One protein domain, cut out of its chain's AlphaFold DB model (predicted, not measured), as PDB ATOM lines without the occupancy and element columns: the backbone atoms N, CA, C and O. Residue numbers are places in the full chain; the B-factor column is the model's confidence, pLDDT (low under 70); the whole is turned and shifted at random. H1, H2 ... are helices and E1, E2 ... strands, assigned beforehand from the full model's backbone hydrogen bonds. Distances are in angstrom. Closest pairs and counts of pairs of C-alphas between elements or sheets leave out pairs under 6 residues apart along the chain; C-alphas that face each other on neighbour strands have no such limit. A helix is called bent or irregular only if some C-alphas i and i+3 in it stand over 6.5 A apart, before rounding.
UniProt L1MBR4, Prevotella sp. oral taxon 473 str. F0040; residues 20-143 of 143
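This is residues 20 to 143 of the 143 residues of a protein of Prevotella sp. oral taxon 473 str. F0040 (UniProt L1MBR4). A long, narrow sheet of three strands, E1, E4 and E5, lies between one long helix, H1, that runs along one of its faces and two short helices, H3 and H4, over the other face, giving three layers. The small hairpin of E2 and E3 makes one end of the long axis, the turn between E4 and E5 makes the other, and residues 123 to 128 stick out. The printed part has 124 residues, with five named helices and five named strands in the order H1 E1 E2 E3 E4 E5 H2 H3 H4 H5; the class is mixed, helices and strands. The larger sheet has the order E1, E4, E5, and both sheets are antiparallel. The whole is compact, with a radius of gyration of the C-alphas of 15.4 A, yet elongated in outline, spanning 51 by 27 by 24 A.

H1, residues 22 to 42, is on the sheet of E1, residues 47 to 53, E4, residues 74 to 81, and E5, residues 88 to 95. It lies over E4 and E5 at a height over the sheet of 10.5 A, along the strands, at 3 degrees to E4 on the local plane; its closest C-alphas to E4 are those of Cys 36 and Val 79, 7.8 A apart. H1 is irregular, but only just, with C-alphas 25 and 28 6.8 A apart, and it has a kink of 32 degrees near residue 30. E1 and E4 are antiparallel at 168 degrees, with N 53 and O 74 at 2.8 A and N 78 and O 49 at 2.8 A, within hydrogen-bond range. E2, residues 61 to 63, and E3, residues 69 to 71, form an antiparallel hairpin at 133 degrees, with N 71 and O 61 at 2.8 A. E3 runs on into E4 across a break of 2 residues, at 77 degrees. E4 and E5 form a hairpin at 169 degrees, with N 75 and O 94 at 2.8 A. H2, residues 103 to 106, stands at the sheet's level; its closest C-alpha pair with E5 is Tyr 93 and Ala 106, 5.1 A. Residues 107 to 108 pair antiparallel with residues 91 to 92 of E5. H3, residues 110 to 117, lies over E5 on the opposite face from H1, at a height over the sheet of 8.2 A; the C-alphas of Gly 91 and Val 110 are its closest pair with E5, 5.0 A. H4, residues 127 to 134, is on the same face as H3 and stands up from the sheet, rising 55 degrees; its closest C-alphas to E5 are Lys 88 and Ile 133, 5.2 A. H3 and H4 only just touch, with 3 pairs of C-alphas within 8 A, the closest Val 110 and Glu 134 at 4.6 A, and are about perpendicular at 82 degrees. H5, residues 139 to 142, only grazes the sheet, and is close to H1 but not clearly touching, the C-alphas of Trp 39 and Trp 142 being 7.1 A apart. In H3 and H4 every O i to N i+4 pair is within hydrogen-bond range, in H1 13 of 17 are, and H2 and H5 are too short for such a pair.

H1 begins at C-alpha 22, (23.424, -16.853, 10.500), and is 29.0 A long. E1 is 19.5 A long, E4 23.9 A and E5 24.0 A; E5 begins at C-alpha 88, (24.502, -47.318, 10.895). H3 is 10.4 A long and H4 10.3 A. H5 ends at C-alpha 142, (21.556, -41.825, 17.389).

The C-alphas of Tyr 66 and Gly 85 are the two farthest apart, at 52.5 A. The printed part has no cut, and no link is long. Residues 123 to 128, of which 127 to 128 belong to H4, stand free. The mean pLDDT of the printed part is 96.4, and no printed residue is under 70.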
ATOM      1  N   GLN A  20      26.758 -18.987   4.588       97.38
ATOM      2  CA  GLN A  20      25.659 -19.601   5.326       97.38
ATOM      3  C   GLN A  20      24.881 -18.528   6.084       97.38
ATOM      4  O   GLN A  20      25.466 -17.643   6.710       97.38
ATOM      5  N   LEU A  21      23.549 -18.586   6.037       96.88
ATOM      6  CA  LEU A  21      22.729 -17.673   6.826       96.88
ATOM      7  C   LEU A  21      22.971 -17.899   8.319       96.88
ATOM      8  O   LEU A  21      22.938 -19.035   8.795       96.88
ATOM      9  N   HIS A  22      23.138 -16.803   9.065       95.38
ATOM     10  CA  HIS A  22      23.424 -16.853  10.500       95.38
ATOM     11  C   HIS A  22      22.400 -17.697  11.272       95.38
ATOM     12  O   HIS A  22      22.791 -18.526  12.078       95.38
ATOM     13  N   SER A  23      21.108 -17.565  10.956       94.75
ATOM     14  CA  SER A  23      20.015 -18.343  11.561       94.75
ATOM     15  C   SER A  23      20.166 -19.862  11.420       94.75
ATOM     16  O   SER A  23      19.726 -20.608  12.293       94.75
ATOM     17  N   LEU A  24      20.751 -20.328  10.312       96.69
ATOM     18  CA  LEU A  24      21.069 -21.739  10.126       96.69
ATOM     19  C   LEU A  24      22.341 -22.086  10.906       96.69
ATOM     20  O   LEU A  24      22.312 -23.032  11.693       96.69
ATOM     21  N   ASN A  25      23.405 -21.294  10.716       95.62
ATOM     22  CA  ASN A  25      24.731 -21.519  11.294       95.62
ATOM     23  C   ASN A  25      24.691 -21.600  12.828       95.62
ATOM     24  O   ASN A  25      25.055 -22.624  13.387       95.62
ATOM     25  N   SER A  26      24.177 -20.570  13.509       93.44
ATOM     26  CA  SER A  26      24.074 -20.519  14.979       93.44
ATOM     27  C   SER A  26      22.859 -21.272  15.538       93.44
ATOM     28  O   SER A  26      22.648 -21.311  16.748       93.44
ATOM     29  N   GLY A  27      22.041 -21.857  14.658       95.69
ATOM     30  CA  GLY A  27      20.795 -22.530  14.997       95.69
ATOM     31  C   GLY A  27      20.862 -24.039  14.782       95.69
ATOM     32  O   GLY A  27      21.406 -24.785  15.592       95.69
ATOM     33  N   ALA A  28      20.203 -24.514  13.724       97.19
ATOM     34  CA  ALA A  28      20.042 -25.947  13.479       97.19
ATOM     35  C   ALA A  28      21.362 -26.647  13.120       97.19
ATOM     36  O   ALA A  28      21.579 -27.785  13.534       97.19
ATOM     37  N   TRP A  29      22.255 -25.952  12.408       97.94
ATOM     38  CA  TRP A  29      23.544 -26.503  11.997       97.94
ATOM     39  C   TRP A  29      24.474 -26.725  13.197       97.94
ATOM     40  O   TRP A  29      24.964 -27.836  13.388       97.94
ATOM     41  N   GLU A  30      24.608 -25.731  14.080       97.44
ATOM     42  CA  GLU A  30      25.343 -25.850  15.352       97.44
ATOM     43  C   GLU A  30      24.843 -27.030  16.200       97.44
ATOM     44  O   GLU A  30      25.636 -27.819  16.725       97.44
ATOM     45  N   LYS A  31      23.517 -27.210  16.281       97.56
ATOM     46  CA  LYS A  31      22.909 -28.326  17.019       97.56
ATOM     47  C   LYS A  31      23.296 -29.679  16.434       97.56
ATOM     48  O   LYS A  31      23.594 -30.598  17.203       97.56
ATOM     49  N   LEU A  32      23.312 -29.802  15.104       98.38
ATOM     50  CA  LEU A  32      23.785 -31.004  14.425       98.38
ATOM     51  C   LEU A  32      25.278 -31.238  14.674       98.38
ATOM     52  O   LEU A  32      25.676 -32.353  15.001       98.38
ATOM     53  N   GLU A  33      26.110 -30.203  14.604       97.94
ATOM     54  CA  GLU A  33      27.539 -30.319  14.911       97.94
ATOM     55  C   GLU A  33      27.788 -30.763  16.355       97.94
ATOM     56  O   GLU A  33      28.630 -31.627  16.609       97.94
ATOM     57  N   ARG A  34      27.018 -30.241  17.317       97.94
ATOM     58  CA  ARG A  34      27.054 -30.718  18.705       97.94
ATOM     59  C   ARG A  34      26.618 -32.169  18.828       97.94
ATOM     60  O   ARG A  34      27.188 -32.875  19.656       97.94
ATOM     61  N   ALA A  35      25.610 -32.600  18.076       98.19
ATOM     62  CA  ALA A  35      25.179 -33.993  18.071       98.19
ATOM     63  C   ALA A  35      26.278 -34.909  17.525       98.19
ATOM     64  O   ALA A  35      26.664 -35.840  18.222       98.19
ATOM     65  N   CYS A  36      26.897 -34.552  16.398       98.12
ATOM     66  CA  CYS A  36      28.042 -35.272  15.835       98.12
ATOM     67  C   CYS A  36      29.188 -35.412  16.848       98.12
ATOM     68  O   CYS A  36      29.730 -36.500  17.025       98.12
ATOM     69  N   ARG A  37      29.512 -34.341  17.592       97.06
ATOM     70  CA  ARG A  37      30.518 -34.386  18.670       97.06
ATOM     71  C   ARG A  37      30.146 -35.349  19.804       97.06
ATOM     72  O   ARG A  37      31.038 -35.936  20.409       97.06
ATOM     73  N   ARG A  38      28.856 -35.500  20.128       97.50
ATOM     74  CA  ARG A  38      28.389 -36.488  21.119       97.50
ATOM     75  C   ARG A  38      28.445 -37.906  20.557       97.50
ATOM     76  O   ARG A  38      28.901 -38.802  21.257       97.50
ATOM     77  N   TRP A  39      28.034 -38.095  19.306       98.00
ATOM     78  CA  TRP A  39      28.076 -39.393  18.635       98.00
ATOM     79  C   TRP A  39      29.500 -39.913  18.504       98.00
ATOM     80  O   TRP A  39      29.737 -41.050  18.877       98.00
ATOM     81  N   ALA A  40      30.463 -39.065  18.132       96.69
ATOM     82  CA  ALA A  40      31.879 -39.428  18.113       96.69
ATOM     83  C   ALA A  40      32.357 -40.021  19.451       96.69
ATOM     84  O   ALA A  40      33.094 -40.994  19.464       96.69
ATOM     85  N   LYS A  41      31.886 -39.485  20.586       95.19
ATOM     86  CA  LYS A  41      32.224 -40.020  21.916       95.19
ATOM     87  C   LYS A  41      31.530 -41.349  22.232       95.19
ATOM     88  O   LYS A  41      32.125 -42.193  22.886       95.19
ATOM     89  N   ARG A  42      30.267 -41.527  21.827       96.06
ATOM     90  CA  ARG A  42      29.470 -42.736  22.134       96.06
ATOM     91  C   ARG A  42      29.814 -43.920  21.225       96.06
ATOM     92  O   ARG A  42      29.772 -45.079  21.645       96.06
ATOM     93  N   GLU A  43      30.094 -43.621  19.965       96.44
ATOM     94  CA  GLU A  43      30.372 -44.598  18.915       96.44
ATOM     95  C   GLU A  43      31.870 -44.920  18.795       96.44
ATOM     96  O   GLU A  43      32.224 -45.747  17.965       96.44
ATOM     97  N   ASP A  44      32.729 -44.294  19.617       93.50
ATOM     98  CA  ASP A  44      34.205 -44.291  19.541       93.50
ATOM     99  C   ASP A  44      34.758 -43.572  18.298       93.50
ATOM    100  O   ASP A  44      35.616 -42.690  18.393       93.50
ATOM    101  N   LYS A  45      34.199 -43.868  17.124       95.75
ATOM    102  CA  LYS A  45      34.558 -43.235  15.858       95.75
ATOM    103  C   LYS A  45      33.327 -43.000  14.992       95.75
ATOM    104  O   LYS A  45      32.462 -43.861  14.868       95.75
ATOM    105  N   VAL A  46      33.282 -41.833  14.354       98.06
ATOM    106  CA  VAL A  46      32.311 -41.518  13.301       98.06
ATOM    107  C   VAL A  46      33.030 -40.928  12.097       98.06
ATOM    108  O   VAL A  46      33.997 -40.181  12.256       98.06
ATOM    109  N   TYR A  47      32.536 -41.239  10.906       98.44
ATOM    110  CA  TYR A  47      32.994 -40.663   9.645       98.44
ATOM    111  C   TYR A  47      31.925 -39.702   9.143       98.44
ATOM    112  O   TYR A  47      30.735 -40.002   9.224       98.44
ATOM    113  N   ILE A  48      32.334 -38.517   8.694       98.62
ATOM    114  CA  ILE A  48      31.403 -37.454   8.316       98.62
ATOM    115  C   ILE A  48      31.830 -36.866   6.981       98.62
ATOM    116  O   ILE A  48      32.961 -36.406   6.848       98.62
ATOM    117  N   VAL A  49      30.890 -36.804   6.041       98.56
ATOM    118  CA  VAL A  49      31.012 -36.000   4.822       98.56
ATOM    119  C   VAL A  49      29.951 -34.909   4.881       98.56
ATOM    120  O   VAL A  49      28.799 -35.159   5.233       98.56
ATOM    121  N   CYS A  50      30.325 -33.667   4.596       98.50
ATOM    122  CA  CYS A  50      29.380 -32.557   4.564       98.50
ATOM    123  C   CYS A  50      29.766 -31.534   3.512       98.50
ATOM    124  O   CYS A  50      30.944 -31.358   3.208       98.50
ATOM    125  N   GLY A  51      28.774 -30.814   3.006       98.25
ATOM    126  CA  GLY A  51      29.022 -29.827   1.974       98.25
ATOM    127  C   GLY A  51      27.807 -28.981   1.621       98.25
ATOM    128  O   GLY A  51      26.699 -29.203   2.125       98.25
ATOM    129  N   PRO A  52      28.018 -27.965   0.773       98.19
ATOM    130  CA  PRO A  52      26.946 -27.163   0.209       98.19
ATOM    131  C   PRO A  52      26.177 -27.934  -0.870       98.19
ATOM    132  O   PRO A  52      26.715 -28.805  -1.544       98.19
ATOM    133  N   ILE A  53      24.925 -27.540  -1.089       98.06
ATOM    134  CA  ILE A  53      24.089 -27.997  -2.201       98.06
ATOM    135  C   ILE A  53      23.691 -26.791  -3.038       98.06
ATOM    136  O   ILE A  53      23.168 -25.790  -2.529       98.06
ATOM    137  N   TYR A  54      23.897 -26.920  -4.342       96.62
ATOM    138  CA  TYR A  54      23.572 -25.915  -5.338       96.62
ATOM    139  C   TYR A  54      22.496 -26.455  -6.279       96.62
ATOM    140  O   TYR A  54      22.750 -27.331  -7.093       96.62
ATOM    141  N   ASN A  55      21.292 -25.902  -6.195       93.00
ATOM    142  CA  ASN A  55      20.178 -26.271  -7.060       93.00
ATOM    143  C   ASN A  55      20.162 -25.344  -8.287       93.00
ATOM    144  O   ASN A  55      19.997 -24.130  -8.141       93.00
ATOM    145  N   ALA A  56      20.369 -25.909  -9.480       89.94
ATOM    146  CA  ALA A  56      20.401 -25.166 -10.744       89.94
ATOM    147  C   ALA A  56      19.027 -24.602 -11.153       89.94
ATOM    148  O   ALA A  56      18.963 -23.540 -11.765       89.94
ATOM    149  N   SER A  57      17.937 -25.251 -10.742       92.06
ATOM    150  CA  SER A  57      16.558 -24.827 -11.019       92.06
ATOM    151  C   SER A  57      16.087 -23.669 -10.131       92.06
ATOM    152  O   SER A  57      14.978 -23.166 -10.297       92.06
ATOM    153  N   ARG A  58      16.899 -23.229  -9.157       90.38
ATOM    154  CA  ARG A  58      16.593 -22.082  -8.290       90.38
ATOM    155  C   ARG A  58      17.466 -20.885  -8.637       90.38
ATOM    156  O   ARG A  58      18.640 -21.026  -8.968       90.38
ATOM    157  N   LYS A  59      16.914 -19.680  -8.449       91.81
ATOM    158  CA  LYS A  59      17.654 -18.421  -8.609       91.81
ATOM    159  C   LYS A  59      18.954 -18.448  -7.796       91.81
ATOM    160  O   LYS A  59      18.923 -18.595  -6.571       91.81
ATOM    161  N   ALA A  60      20.083 -18.276  -8.478       94.81
ATOM    162  CA  ALA A  60      21.389 -18.183  -7.843       94.81
ATOM    163  C   ALA A  60      21.545 -16.840  -7.113       94.81
ATOM    164  O   ALA A  60      21.202 -15.781  -7.640       94.81
ATOM    165  N   LEU A  61      22.081 -16.897  -5.895       95.69
ATOM    166  CA  LEU A  61      22.459 -15.729  -5.105       95.69
ATOM    167  C   LEU A  61      23.981 -15.691  -4.972       95.69
ATOM    168  O   LEU A  61      24.630 -16.737  -4.948       95.69
ATOM    169  N   TYR A  62      24.541 -14.489  -4.861       96.75
ATOM    170  CA  TYR A  62      25.982 -14.277  -4.750       96.75
ATOM    171  C   TYR A  62      26.295 -13.242  -3.674       96.75
ATOM    172  O   TYR A  62      25.553 -12.276  -3.503       96.75
ATOM    173  N   VAL A  63      27.425 -13.420  -2.993       96.00
ATOM    174  CA  VAL A  63      28.026 -12.422  -2.097       96.00
ATOM    175  C   VAL A  63      29.373 -11.954  -2.647       96.00
ATOM    176  O   VAL A  63      29.971 -12.617  -3.496       96.00
ATOM    177  N   GLY A  64      29.846 -10.807  -2.157       93.88
ATOM    178  CA  GLY A  64      31.118 -10.207  -2.561       93.88
ATOM    179  C   GLY A  64      30.981  -9.169  -3.680       93.88
ATOM    180  O   GLY A  64      30.164  -9.289  -4.601       93.88
ATOM    181  N   LYS A  65      31.777  -8.099  -3.573       92.31
ATOM    182  CA  LYS A  65      31.813  -7.001  -4.551       92.31
ATOM    183  C   LYS A  65      32.713  -7.350  -5.740       92.31
ATOM    184  O   LYS A  65      32.236  -7.324  -6.867       92.31
ATOM    185  N   TYR A  66      33.963  -7.726  -5.463       92.56
ATOM    186  CA  TYR A  66      35.001  -7.979  -6.474       92.56
ATOM    187  C   TYR A  66      35.047  -9.435  -6.952       92.56
ATOM    188  O   TYR A  66      35.190  -9.691  -8.141       92.56
ATOM    189  N   LYS A  67      34.872 -10.396  -6.038       93.00
ATOM    190  CA  LYS A  67      34.735 -11.821  -6.358       93.00
ATOM    191  C   LYS A  67      33.338 -12.275  -5.966       93.00
ATOM    192  O   LYS A  67      32.940 -12.103  -4.815       93.00
ATOM    193  N   LYS A  68      32.592 -12.820  -6.924       95.44
ATOM    194  CA  LYS A  68      31.241 -13.338  -6.694       95.44
ATOM    195  C   LYS A  68      31.332 -14.765  -6.173       95.44
ATOM    196  O   LYS A  68      31.737 -15.665  -6.901       95.44
ATOM    197  N   ILE A  69      30.946 -14.967  -4.918       96.44
ATOM    198  CA  ILE A  69      30.861 -16.291  -4.295       96.44
ATOM    199  C   ILE A  69      29.400 -16.722  -4.289       96.44
ATOM    200  O   ILE A  69      28.551 -16.011  -3.744       96.44
ATOM    201  N   ARG A  70      29.094 -17.867  -4.910       96.56
ATOM    202  CA  ARG A  70      27.728 -18.402  -4.965       96.56
ATOM    203  C   ARG A  70      27.280 -18.832  -3.571       96.56
ATOM    204  O   ARG A  70      27.970 -19.589  -2.893       96.56
ATOM    205  N   VAL A  71      26.098 -18.381  -3.171       97.69
ATOM    206  CA  VAL A  71      25.448 -18.790  -1.925       97.69
ATOM    207  C   VAL A  71      24.783 -20.158  -2.144       97.69
ATOM    208  O   VAL A  71      23.964 -20.279  -3.060       97.69
ATOM    209  N   PRO A  72      25.107 -21.187  -1.338       98.19
ATOM    210  CA  PRO A  72      24.441 -22.486  -1.395       98.19
ATOM    211  C   PRO A  72      22.936 -22.382  -1.152       98.19
ATOM    212  O   PRO A  72      22.482 -21.580  -0.334       98.19
ATOM    213  N   ASN A  73      22.157 -23.230  -1.822       97.94
ATOM    214  CA  ASN A  73      20.717 -23.343  -1.592       97.94
ATOM    215  C   ASN A  73      20.410 -24.148  -0.320       97.94
ATOM    216  O   ASN A  73      19.410 -23.885   0.355       97.94
ATOM    217  N   ALA A  74      21.264 -25.117  -0.002       98.06
ATOM    218  CA  ALA A  74      21.164 -25.989   1.157       98.06
ATOM    219  C   ALA A  74      22.553 -26.511   1.554       98.06
ATOM    220  O   ALA A  74      23.553 -26.179   0.919       98.06
ATOM    221  N   PHE A  75      22.596 -27.305   2.614       98.69
ATOM    222  CA  PHE A  75      23.766 -28.022   3.099       98.69
ATOM    223  C   PHE A  75      23.358 -29.444   3.452       98.69
ATOM    224  O   PHE A  75      22.236 -29.657   3.923       98.69
ATOM    225  N   PHE A  76      24.279 -30.382   3.274       98.75
ATOM    226  CA  PHE A  76      24.115 -31.743   3.757       98.75
ATOM    227  C   PHE A  76      25.198 -32.130   4.751       98.75
ATOM    228  O   PHE A  76      26.291 -31.556   4.771       98.75
ATOM    229  N   LYS A  77      24.892 -33.145   5.550       98.81
ATOM    230  CA  LYS A  77      25.870 -33.894   6.330       98.81
ATOM    231  C   LYS A  77      25.436 -35.349   6.390       98.81
ATOM    232  O   LYS A  77      24.322 -35.609   6.822       98.81
ATOM    233  N   VAL A  78      26.308 -36.263   5.996       98.75
ATOM    234  CA  VAL A  78      26.135 -37.705   6.191       98.75
ATOM    235  C   VAL A  78      27.093 -38.173   7.278       98.75
ATOM    236  O   VAL A  78      28.221 -37.685   7.370       98.75
ATOM    237  N   VAL A  79      26.618 -39.057   8.147       98.75
ATOM    238  CA  VAL A  79      27.356 -39.565   9.304       98.75
ATOM    239  C   VAL A  79      27.295 -41.082   9.293       98.75
ATOM    240  O   VAL A  79      26.209 -41.647   9.243       98.75
ATOM    241  N   LEU A  80      28.457 -41.719   9.400       98.62
ATOM    242  CA  LEU A  80      28.630 -43.164   9.452       98.62
ATOM    243  C   LEU A  80      29.253 -43.571  10.790       98.62
ATOM    244  O   LEU A  80      30.257 -42.995  11.220       98.62
ATOM    245  N   SER A  81      28.682 -44.593  11.423       98.19
ATOM    246  CA  SER A  81      29.300 -45.352  12.511       98.19
ATOM    247  C   SER A  81      29.541 -46.784  12.043       98.19
ATOM    248  O   SER A  81      28.621 -47.442  11.560       98.19
ATOM    249  N   LEU A  82      30.770 -47.273  12.226       97.12
ATOM    250  CA  LEU A  82      31.171 -48.660  11.953       97.12
ATOM    251  C   LEU A  82      31.362 -49.458  13.247       97.12
ATOM    252  O   LEU A  82      32.196 -50.359  13.320       97.12
ATOM    253  N   LYS A  83      30.636 -49.090  14.308       96.00
ATOM    254  CA  LYS A  83      30.677 -49.828  15.567       96.00
ATOM    255  C   LYS A  83      30.228 -51.278  15.314       96.00
ATOM    256  O   LYS A  83      29.097 -51.451  14.859       96.00
ATOM    257  N   PRO A  84      31.054 -52.296  15.629       93.88
ATOM    258  CA  PRO A  84      30.758 -53.680  15.266       93.88
ATOM    259  C   PRO A  84      29.380 -54.146  15.745       93.88
ATOM    260  O   PRO A  84      29.043 -54.005  16.925       93.88
ATOM    261  N   GLY A  85      28.583 -54.680  14.820       93.62
ATOM    262  CA  GLY A  85      27.228 -55.180  15.072       93.62
ATOM    263  C   GLY A  85      26.173 -54.091  15.291       93.62
ATOM    264  O   GLY A  85      25.037 -54.402  15.647       93.62
ATOM    265  N   LYS A  86      26.538 -52.815  15.124       95.38
ATOM    266  CA  LYS A  86      25.653 -51.643  15.216       95.38
ATOM    267  C   LYS A  86      25.997 -50.615  14.136       95.38
ATOM    268  O   LYS A  86      25.888 -49.410  14.383       95.38
ATOM    269  N   GLU A  87      26.461 -51.078  12.974       96.69
ATOM    270  CA  GLU A  87      26.795 -50.195  11.862       96.69
ATOM    271  C   GLU A  87      25.531 -49.497  11.377       96.69
ATOM    272  O   GLU A  87      24.499 -50.135  11.149       96.69
ATOM    273  N   LYS A  88      25.628 -48.180  11.235       97.75
ATOM    274  CA  LYS A  88      24.502 -47.318  10.895       97.75
ATOM    275  C   LYS A  88      24.999 -46.051  10.226       97.75
ATOM    276  O   LYS A  88      26.067 -45.533  10.575       97.75
ATOM    277  N   ALA A  89      24.183 -45.527   9.328       98.50
ATOM    278  CA  ALA A  89      24.406 -44.241   8.701       98.50
ATOM    279  C   ALA A  89      23.156 -43.358   8.807       98.50
ATOM    280  O   ALA A  89      22.049 -43.827   9.077       98.50
ATOM    281  N   ILE A  90      23.347 -42.048   8.687       98.75
ATOM    282  CA  ILE A  90      22.254 -41.074   8.636       98.75
ATOM    283  C   ILE A  90      22.686 -39.835   7.860       98.75
ATOM    284  O   ILE A  90      23.792 -39.319   8.041       98.75
ATOM    285  N   GLY A  91      21.790 -39.341   7.014       98.75
ATOM    286  CA  GLY A  91      21.921 -38.082   6.301       98.75
ATOM    287  C   GLY A  91      21.129 -36.959   6.963       98.75
ATOM    288  O   GLY A  91      20.133 -37.179   7.651       98.75
ATOM    289  N   PHE A  92      21.552 -35.723   6.722       98.81
ATOM    290  CA  PHE A  92      20.819 -34.518   7.091       98.81
ATOM    291  C   PHE A  92      20.824 -33.530   5.936       98.81
ATOM    292  O   PHE A  92      21.884 -33.252   5.381       98.81
ATOM    293  N   TYR A  93      19.668 -32.943   5.635       98.69
ATOM    294  CA  TYR A  93      19.506 -31.891   4.634       98.69
ATOM    295  C   TYR A  93      18.914 -30.630   5.270       98.69
ATOM    296  O   TYR A  93      17.785 -30.623   5.759       98.69
ATOM    297  N   TYR A  94      19.662 -29.527   5.222       98.38
ATOM    298  CA  TYR A  94      19.220 -28.229   5.726       98.38
ATOM    299  C   TYR A  94      19.187 -27.188   4.622       98.38
ATOM    300  O   TYR A  94      20.201 -26.863   4.012       98.38
ATOM    301  N   THR A  95      18.032 -26.562   4.427       97.56
ATOM    302  CA  THR A  95      17.926 -25.423   3.508       97.56
ATOM    303  C   THR A  95      18.617 -24.187   4.084       97.56
ATOM    304  O   THR A  95      18.476 -23.881   5.271       97.56
ATOM    305  N   ASN A  96      19.331 -23.434   3.242       97.25
ATOM    306  CA  ASN A  96      20.001 -22.189   3.624       97.25
ATOM    307  C   ASN A  96      18.978 -21.041   3.702       97.25
ATOM    308  O   ASN A  96      18.933 -20.159   2.845       97.25
ATOM    309  N   ARG A  97      18.085 -21.100   4.700       94.56
ATOM    310  CA  ARG A  97      16.976 -20.151   4.911       94.56
ATOM    311  C   ARG A  97      16.902 -19.663   6.358       94.56
ATOM    312  O   ARG A  97      17.516 -20.231   7.257       94.56
ATOM    313  N   ARG A  98      16.113 -18.605   6.579       93.06
ATOM    314  CA  ARG A  98      15.922 -17.998   7.909       93.06
ATOM    315  C   ARG A  98      15.088 -18.848   8.866       93.06
ATOM    316  O   ARG A  98      15.293 -18.782  10.073       93.06
ATOM    317  N   ASN A  99      14.160 -19.638   8.333       93.44
ATOM    318  CA  ASN A  99      13.224 -20.422   9.130       93.44
ATOM    319  C   ASN A  99      13.954 -21.451  10.001       93.44
ATOM    320  O   ASN A  99      14.892 -22.118   9.553       93.44
ATOM    321  N   LYS A 100      13.457 -21.617  11.229       92.12
ATOM    322  CA  LYS A 100      13.900 -22.671  12.140       92.12
ATOM    323  C   LYS A 100      13.655 -24.036  11.495       92.12
ATOM    324  O   LYS A 100      12.599 -24.281  10.922       92.12
ATOM    325  N   GLN A 101      14.648 -24.908  11.604       96.25
ATOM    326  CA  GLN A 101      14.604 -26.292  11.139       96.25
ATOM    327  C   GLN A 101      14.975 -27.173  12.330       96.25
ATOM    328  O   GLN A 101      15.906 -26.843  13.071       96.25
ATOM    329  N   ASN A 102      14.216 -28.236  12.577       95.94
ATOM    330  CA  ASN A 102      14.565 -29.218  13.599       95.94
ATOM    331  C   ASN A 102      15.336 -30.388  12.960       95.94
ATOM    332  O   ASN A 102      15.469 -30.463  11.742       95.94
ATOM    333  N   MET A 103      15.946 -31.229  13.793       97.19
ATOM    334  CA  MET A 103      16.807 -32.323  13.334       97.19
ATOM    335  C   MET A 103      16.021 -33.506  12.774       97.19
ATOM    336  O   MET A 103      16.504 -34.136  11.844       97.19
ATOM    337  N   ALA A 104      14.827 -33.771  13.307       97.19
ATOM    338  CA  ALA A 104      13.974 -34.857  12.843       97.19
ATOM    339  C   ALA A 104      13.502 -34.610  11.404       97.19
ATOM    340  O   ALA A 104      13.699 -35.465  10.554       97.19
ATOM    341  N   ASP A 105      13.012 -33.404  11.105       96.81
ATOM    342  CA  ASP A 105      12.564 -33.027   9.755       96.81
ATOM    343  C   ASP A 105      13.711 -32.960   8.736       96.81
ATOM    344  O   ASP A 105      13.485 -33.009   7.528       96.81
ATOM    345  N   ALA A 106      14.943 -32.764   9.213       97.88
ATOM    346  CA  ALA A 106      16.128 -32.688   8.367       97.88
ATOM    347  C   ALA A 106      16.765 -34.058   8.112       97.88
ATOM    348  O   ALA A 106      17.583 -34.157   7.198       97.88
ATOM    349  N   ALA A 107      16.446 -35.070   8.925       98.44
ATOM    350  CA  ALA A 107      17.017 -36.405   8.821       98.44
ATOM    351  C   ALA A 107      16.537 -37.109   7.547       98.44
ATOM    352  O   ALA A 107      15.382 -36.977   7.142       98.44
ATOM    353  N   LYS A 108      17.455 -37.833   6.915       98.56
ATOM    354  CA  LYS A 108      17.261 -38.563   5.663       98.56
ATOM    355  C   LYS A 108      18.101 -39.832   5.650       98.56
ATOM    356  O   LYS A 108      19.064 -39.944   6.417       98.56
ATOM    357  N   SER A 109      17.754 -40.765   4.771       98.69
ATOM    358  CA  SER A 109      18.637 -41.881   4.435       98.69
ATOM    359  C   SER A 109      19.877 -41.349   3.709       98.69
ATOM    360  O   SER A 109      19.889 -40.194   3.265       98.69
ATOM    361  N   VAL A 110      20.946 -42.142   3.638       98.69
ATOM    362  CA  VAL A 110      22.122 -41.723   2.865       98.69
ATOM    363  C   VAL A 110      21.765 -41.724   1.381       98.69
ATOM    364  O   VAL A 110      21.955 -40.673   0.775       98.69
ATOM    365  N   ASP A 111      21.067 -42.750   0.870       98.62
ATOM    366  CA  ASP A 111      20.549 -42.799  -0.511       98.62
ATOM    367  C   ASP A 111      19.784 -41.524  -0.905       98.62
ATOM    368  O   ASP A 111      19.943 -40.989  -2.000       98.62
ATOM    369  N   GLU A 112      18.939 -40.987  -0.017       98.62
ATOM    370  CA  GLU A 112      18.212 -39.746  -0.297       98.62
ATOM    371  C   GLU A 112      19.164 -38.549  -0.468       98.62
ATOM    372  O   GLU A 112      18.903 -37.660  -1.280       98.62
ATOM    373  N   ILE A 113      20.254 -38.481   0.303       98.62
ATOM    374  CA  ILE A 113      21.270 -37.431   0.147       98.62
ATOM    375  C   ILE A 113      22.107 -37.668  -1.113       98.62
ATOM    376  O   ILE A 113      22.422 -36.696  -1.804       98.62
ATOM    377  N   GLU A 114      22.426 -38.910  -1.462       98.50
ATOM    378  CA  GLU A 114      23.102 -39.255  -2.719       98.50
ATOM    379  C   GLU A 114      22.280 -38.824  -3.927       98.50
ATOM    380  O   GLU A 114      22.776 -38.101  -4.786       98.50
ATOM    381  N   GLN A 115      20.980 -39.130  -3.938       98.06
ATOM    382  CA  GLN A 115      20.055 -38.682  -4.982       98.06
ATOM    383  C   GLN A 115      20.029 -37.154  -5.125       98.06
ATOM    384  O   GLN A 115      19.901 -36.627  -6.230       98.06
ATOM    385  N   ILE A 116      20.153 -36.421  -4.015       97.12
ATOM    386  CA  ILE A 116      20.178 -34.952  -4.021       97.12
ATOM    387  C   ILE A 116      21.523 -34.405  -4.518       97.12
ATOM    388  O   ILE A 116      21.562 -33.345  -5.148       97.12
ATOM    389  N   THR A 117      22.627 -35.064  -4.170       97.25
ATOM    390  CA  THR A 117      23.987 -34.538  -4.364       97.25
ATOM    391  C   THR A 117      24.679 -35.073  -5.614       97.25
ATOM    392  O   THR A 117      25.579 -34.406  -6.121       97.25
ATOM    393  N   GLY A 118      24.259 -36.233  -6.120       96.94
ATOM    394  CA  GLY A 118      24.957 -36.998  -7.152       96.94
ATOM    395  C   GLY A 118      26.294 -37.579  -6.682       96.94
ATOM    396  O   GLY A 118      27.143 -37.874  -7.518       96.94
ATOM    397  N   ILE A 119      26.514 -37.664  -5.367       97.56
ATOM    398  CA  ILE A 119      27.730 -38.203  -4.755       97.56
ATOM    399  C   ILE A 119      27.392 -39.575  -4.189       97.56
ATOM    400  O   ILE A 119      26.391 -39.691  -3.497       97.56
ATOM    401  N   ASP A 120      28.250 -40.547  -4.472       97.25
ATOM    402  CA  ASP A 120      28.299 -41.857  -3.821       97.25
ATOM    403  C   ASP A 120      29.111 -41.714  -2.519       97.25
ATOM    404  O   ASP A 120      30.291 -41.322  -2.543       97.25
ATOM    405  N   PHE A 121      28.448 -41.871  -1.373       97.75
ATOM    406  CA  PHE A 121      29.067 -41.743  -0.061       97.75
ATOM    407  C   PHE A 121      29.535 -43.101   0.442       97.75
ATOM    408  O   PHE A 121      28.882 -44.109   0.306       97.75
ATOM    409  N   PHE A 122      30.684 -43.100   1.120       96.44
ATOM    410  CA  PHE A 122      31.278 -44.318   1.677       96.44
ATOM    411  C   PHE A 122      31.541 -45.479   0.677       96.44
ATOM    412  O   PHE A 122      31.613 -46.615   1.150       96.44
ATOM    413  N   PRO A 123      31.948 -45.223  -0.592       96.25
ATOM    414  CA  PRO A 123      32.099 -46.238  -1.660       96.25
ATOM    415  C   PRO A 123      33.188 -47.297  -1.408       96.25
ATOM    416  O   PRO A 123      33.476 -48.156  -2.239       96.25
ATOM    417  N   GLN A 124      33.909 -47.181  -0.290       95.81
ATOM    418  CA  GLN A 124      34.916 -48.149   0.148       95.81
ATOM    419  C   GLN A 124      34.327 -49.240   1.051       95.81
ATOM    420  O   GLN A 124      35.042 -50.174   1.425       95.81
ATOM    421  N   LEU A 125      33.060 -49.120   1.453       95.81
ATOM    422  CA  LEU A 125      32.353 -50.194   2.131       95.81
ATOM    423  C   LEU A 125      32.049 -51.314   1.134       95.81
ATOM    424  O   LEU A 125      32.032 -51.127  -0.075       95.81
ATOM    425  N   ASN A 126      31.835 -52.527   1.642       96.06
ATOM    426  CA  ASN A 126      31.310 -53.575   0.777       96.06
ATOM    427  C   ASN A 126      29.832 -53.285   0.481       96.06
ATOM    428  O   ASN A 126      29.093 -52.901   1.391       96.06
ATOM    429  N   ASN A 127      29.396 -53.578  -0.744       94.75
ATOM    430  CA  ASN A 127      28.048 -53.255  -1.220       94.75
ATOM    431  C   ASN A 127      26.939 -53.791  -0.300       94.75
ATOM    432  O   ASN A 127      25.884 -53.184  -0.172       94.75
ATOM    433  N   SER A 128      27.132 -54.950   0.345       96.38
ATOM    434  CA  SER A 128      26.103 -55.505   1.236       96.38
ATOM    435  C   SER A 128      25.914 -54.663   2.499       96.38
ATOM    436  O   SER A 128      24.784 -54.521   2.966       96.38
ATOM    437  N   LEU A 129      27.004 -54.147   3.069       95.81
ATOM    438  CA  LEU A 129      26.968 -53.267   4.229       95.81
ATOM    439  C   LEU A 129      26.424 -51.891   3.850       95.81
ATOM    440  O   LEU A 129      25.519 -51.411   4.525       95.81
ATOM    441  N   GLU A 130      26.956 -51.309   2.781       95.50
ATOM    442  CA  GLU A 130      26.568 -50.007   2.229       95.50
ATOM    443  C   GLU A 130      25.061 -49.954   1.944       95.50
ATOM    444  O   GLU A 130      24.322 -49.296   2.677       95.50
ATOM    445  N   ASN A 131      24.562 -50.819   1.051       96.31
ATOM    446  CA  ASN A 131      23.134 -50.908   0.717       96.31
ATOM    447  C   ASN A 131      22.232 -51.068   1.953       96.31
ATOM    448  O   ASN A 131      21.092 -50.607   1.980       96.31
ATOM    449  N   ARG A 132      22.708 -51.765   2.994       96.25
ATOM    450  CA  ARG A 132      21.934 -51.977   4.222       96.25
ATOM    451  C   ARG A 132      21.849 -50.714   5.075       96.25
ATOM    452  O   ARG A 132      20.784 -50.453   5.636       96.25
ATOM    453  N   ILE A 133      22.961 -50.004   5.263       96.94
ATOM    454  CA  ILE A 133      23.023 -48.865   6.190       96.94
ATOM    455  C   ILE A 133      22.552 -47.558   5.553       96.94
ATOM    456  O   ILE A 133      22.212 -46.633   6.287       96.94
ATOM    457  N   GLU A 134      22.520 -47.485   4.225       97.31
ATOM    458  CA  GLU A 134      22.202 -46.261   3.491       97.31
ATOM    459  C   GLU A 134      20.726 -46.144   3.101       97.31
ATOM    460  O   GLU A 134      20.169 -45.041   3.146       97.31
ATOM    461  N   ALA A 135      20.052 -47.281   2.884       96.62
ATOM    462  CA  ALA A 135      18.662 -47.351   2.427       96.62
ATOM    463  C   ALA A 135      17.621 -46.813   3.421       96.62
ATOM    464  O   ALA A 135      16.515 -46.421   3.041       96.62
ATOM    465  N   LYS A 136      17.923 -46.831   4.723       95.19
ATOM    466  CA  LYS A 136      17.012 -46.372   5.782       95.19
ATOM    467  C   LYS A 136      17.778 -45.584   6.827       95.19
ATOM    468  O   LYS A 136      18.948 -45.838   7.074       95.19
ATOM    469  N   TYR A 137      17.086 -44.669   7.495       95.19
ATOM    470  CA  TYR A 137      17.632 -43.942   8.634       95.19
ATOM    471  C   TYR A 137      16.756 -44.109   9.871       95.19
ATOM    472  O   TYR A 137      15.542 -44.289   9.785       95.19
ATOM    473  N   SER A 138      17.386 -43.992  11.037       95.94
ATOM    474  CA  SER A 138      16.712 -43.993  12.330       95.94
ATOM    475  C   SER A 138      17.388 -42.994  13.257       95.94
ATOM    476  O   SER A 138      18.455 -43.259  13.803       95.94
ATOM    477  N   LEU A 139      16.783 -41.818  13.453       96.25
ATOM    478  CA  LEU A 139      17.366 -40.802  14.336       96.25
ATOM    479  C   LEU A 139      17.431 -41.286  15.799       96.25
ATOM    480  O   LEU A 139      18.345 -40.902  16.526       96.25
ATOM    481  N   SER A 140      16.513 -42.160  16.228       95.75
ATOM    482  CA  SER A 140      16.490 -42.725  17.586       95.75
ATOM    483  C   SER A 140      17.696 -43.614  17.886       95.75
ATOM    484  O   SER A 140      18.178 -43.598  19.013       95.75
ATOM    485  N   GLU A 141      18.263 -44.301  16.893       94.88
ATOM    486  CA  GLU A 141      19.519 -45.047  17.061       94.88
ATOM    487  C   GLU A 141      20.709 -44.133  17.361       94.88
ATOM    488  O   GLU A 141      21.760 -44.586  17.826       94.88
ATOM    489  N   TRP A 142      20.561 -42.836  17.092       94.62
ATOM    490  CA  TRP A 142      21.556 -41.825  17.389       94.62
ATOM    491  C   TRP A 142      21.300 -41.101  18.717       94.62
ATOM    492  O   TRP A 142      22.136 -40.283  19.108       94.62
ATOM    493  N   HIS A 143      20.246 -41.425  19.466       82.69
ATOM    494  CA  HIS A 143      19.944 -40.816  20.767       82.69
ATOM    495  C   HIS A 143      20.488 -41.593  21.967       82.69
ATOM    496  O   HIS A 143      20.742 -42.808  21.848       82.69
TER     497      HIS A 143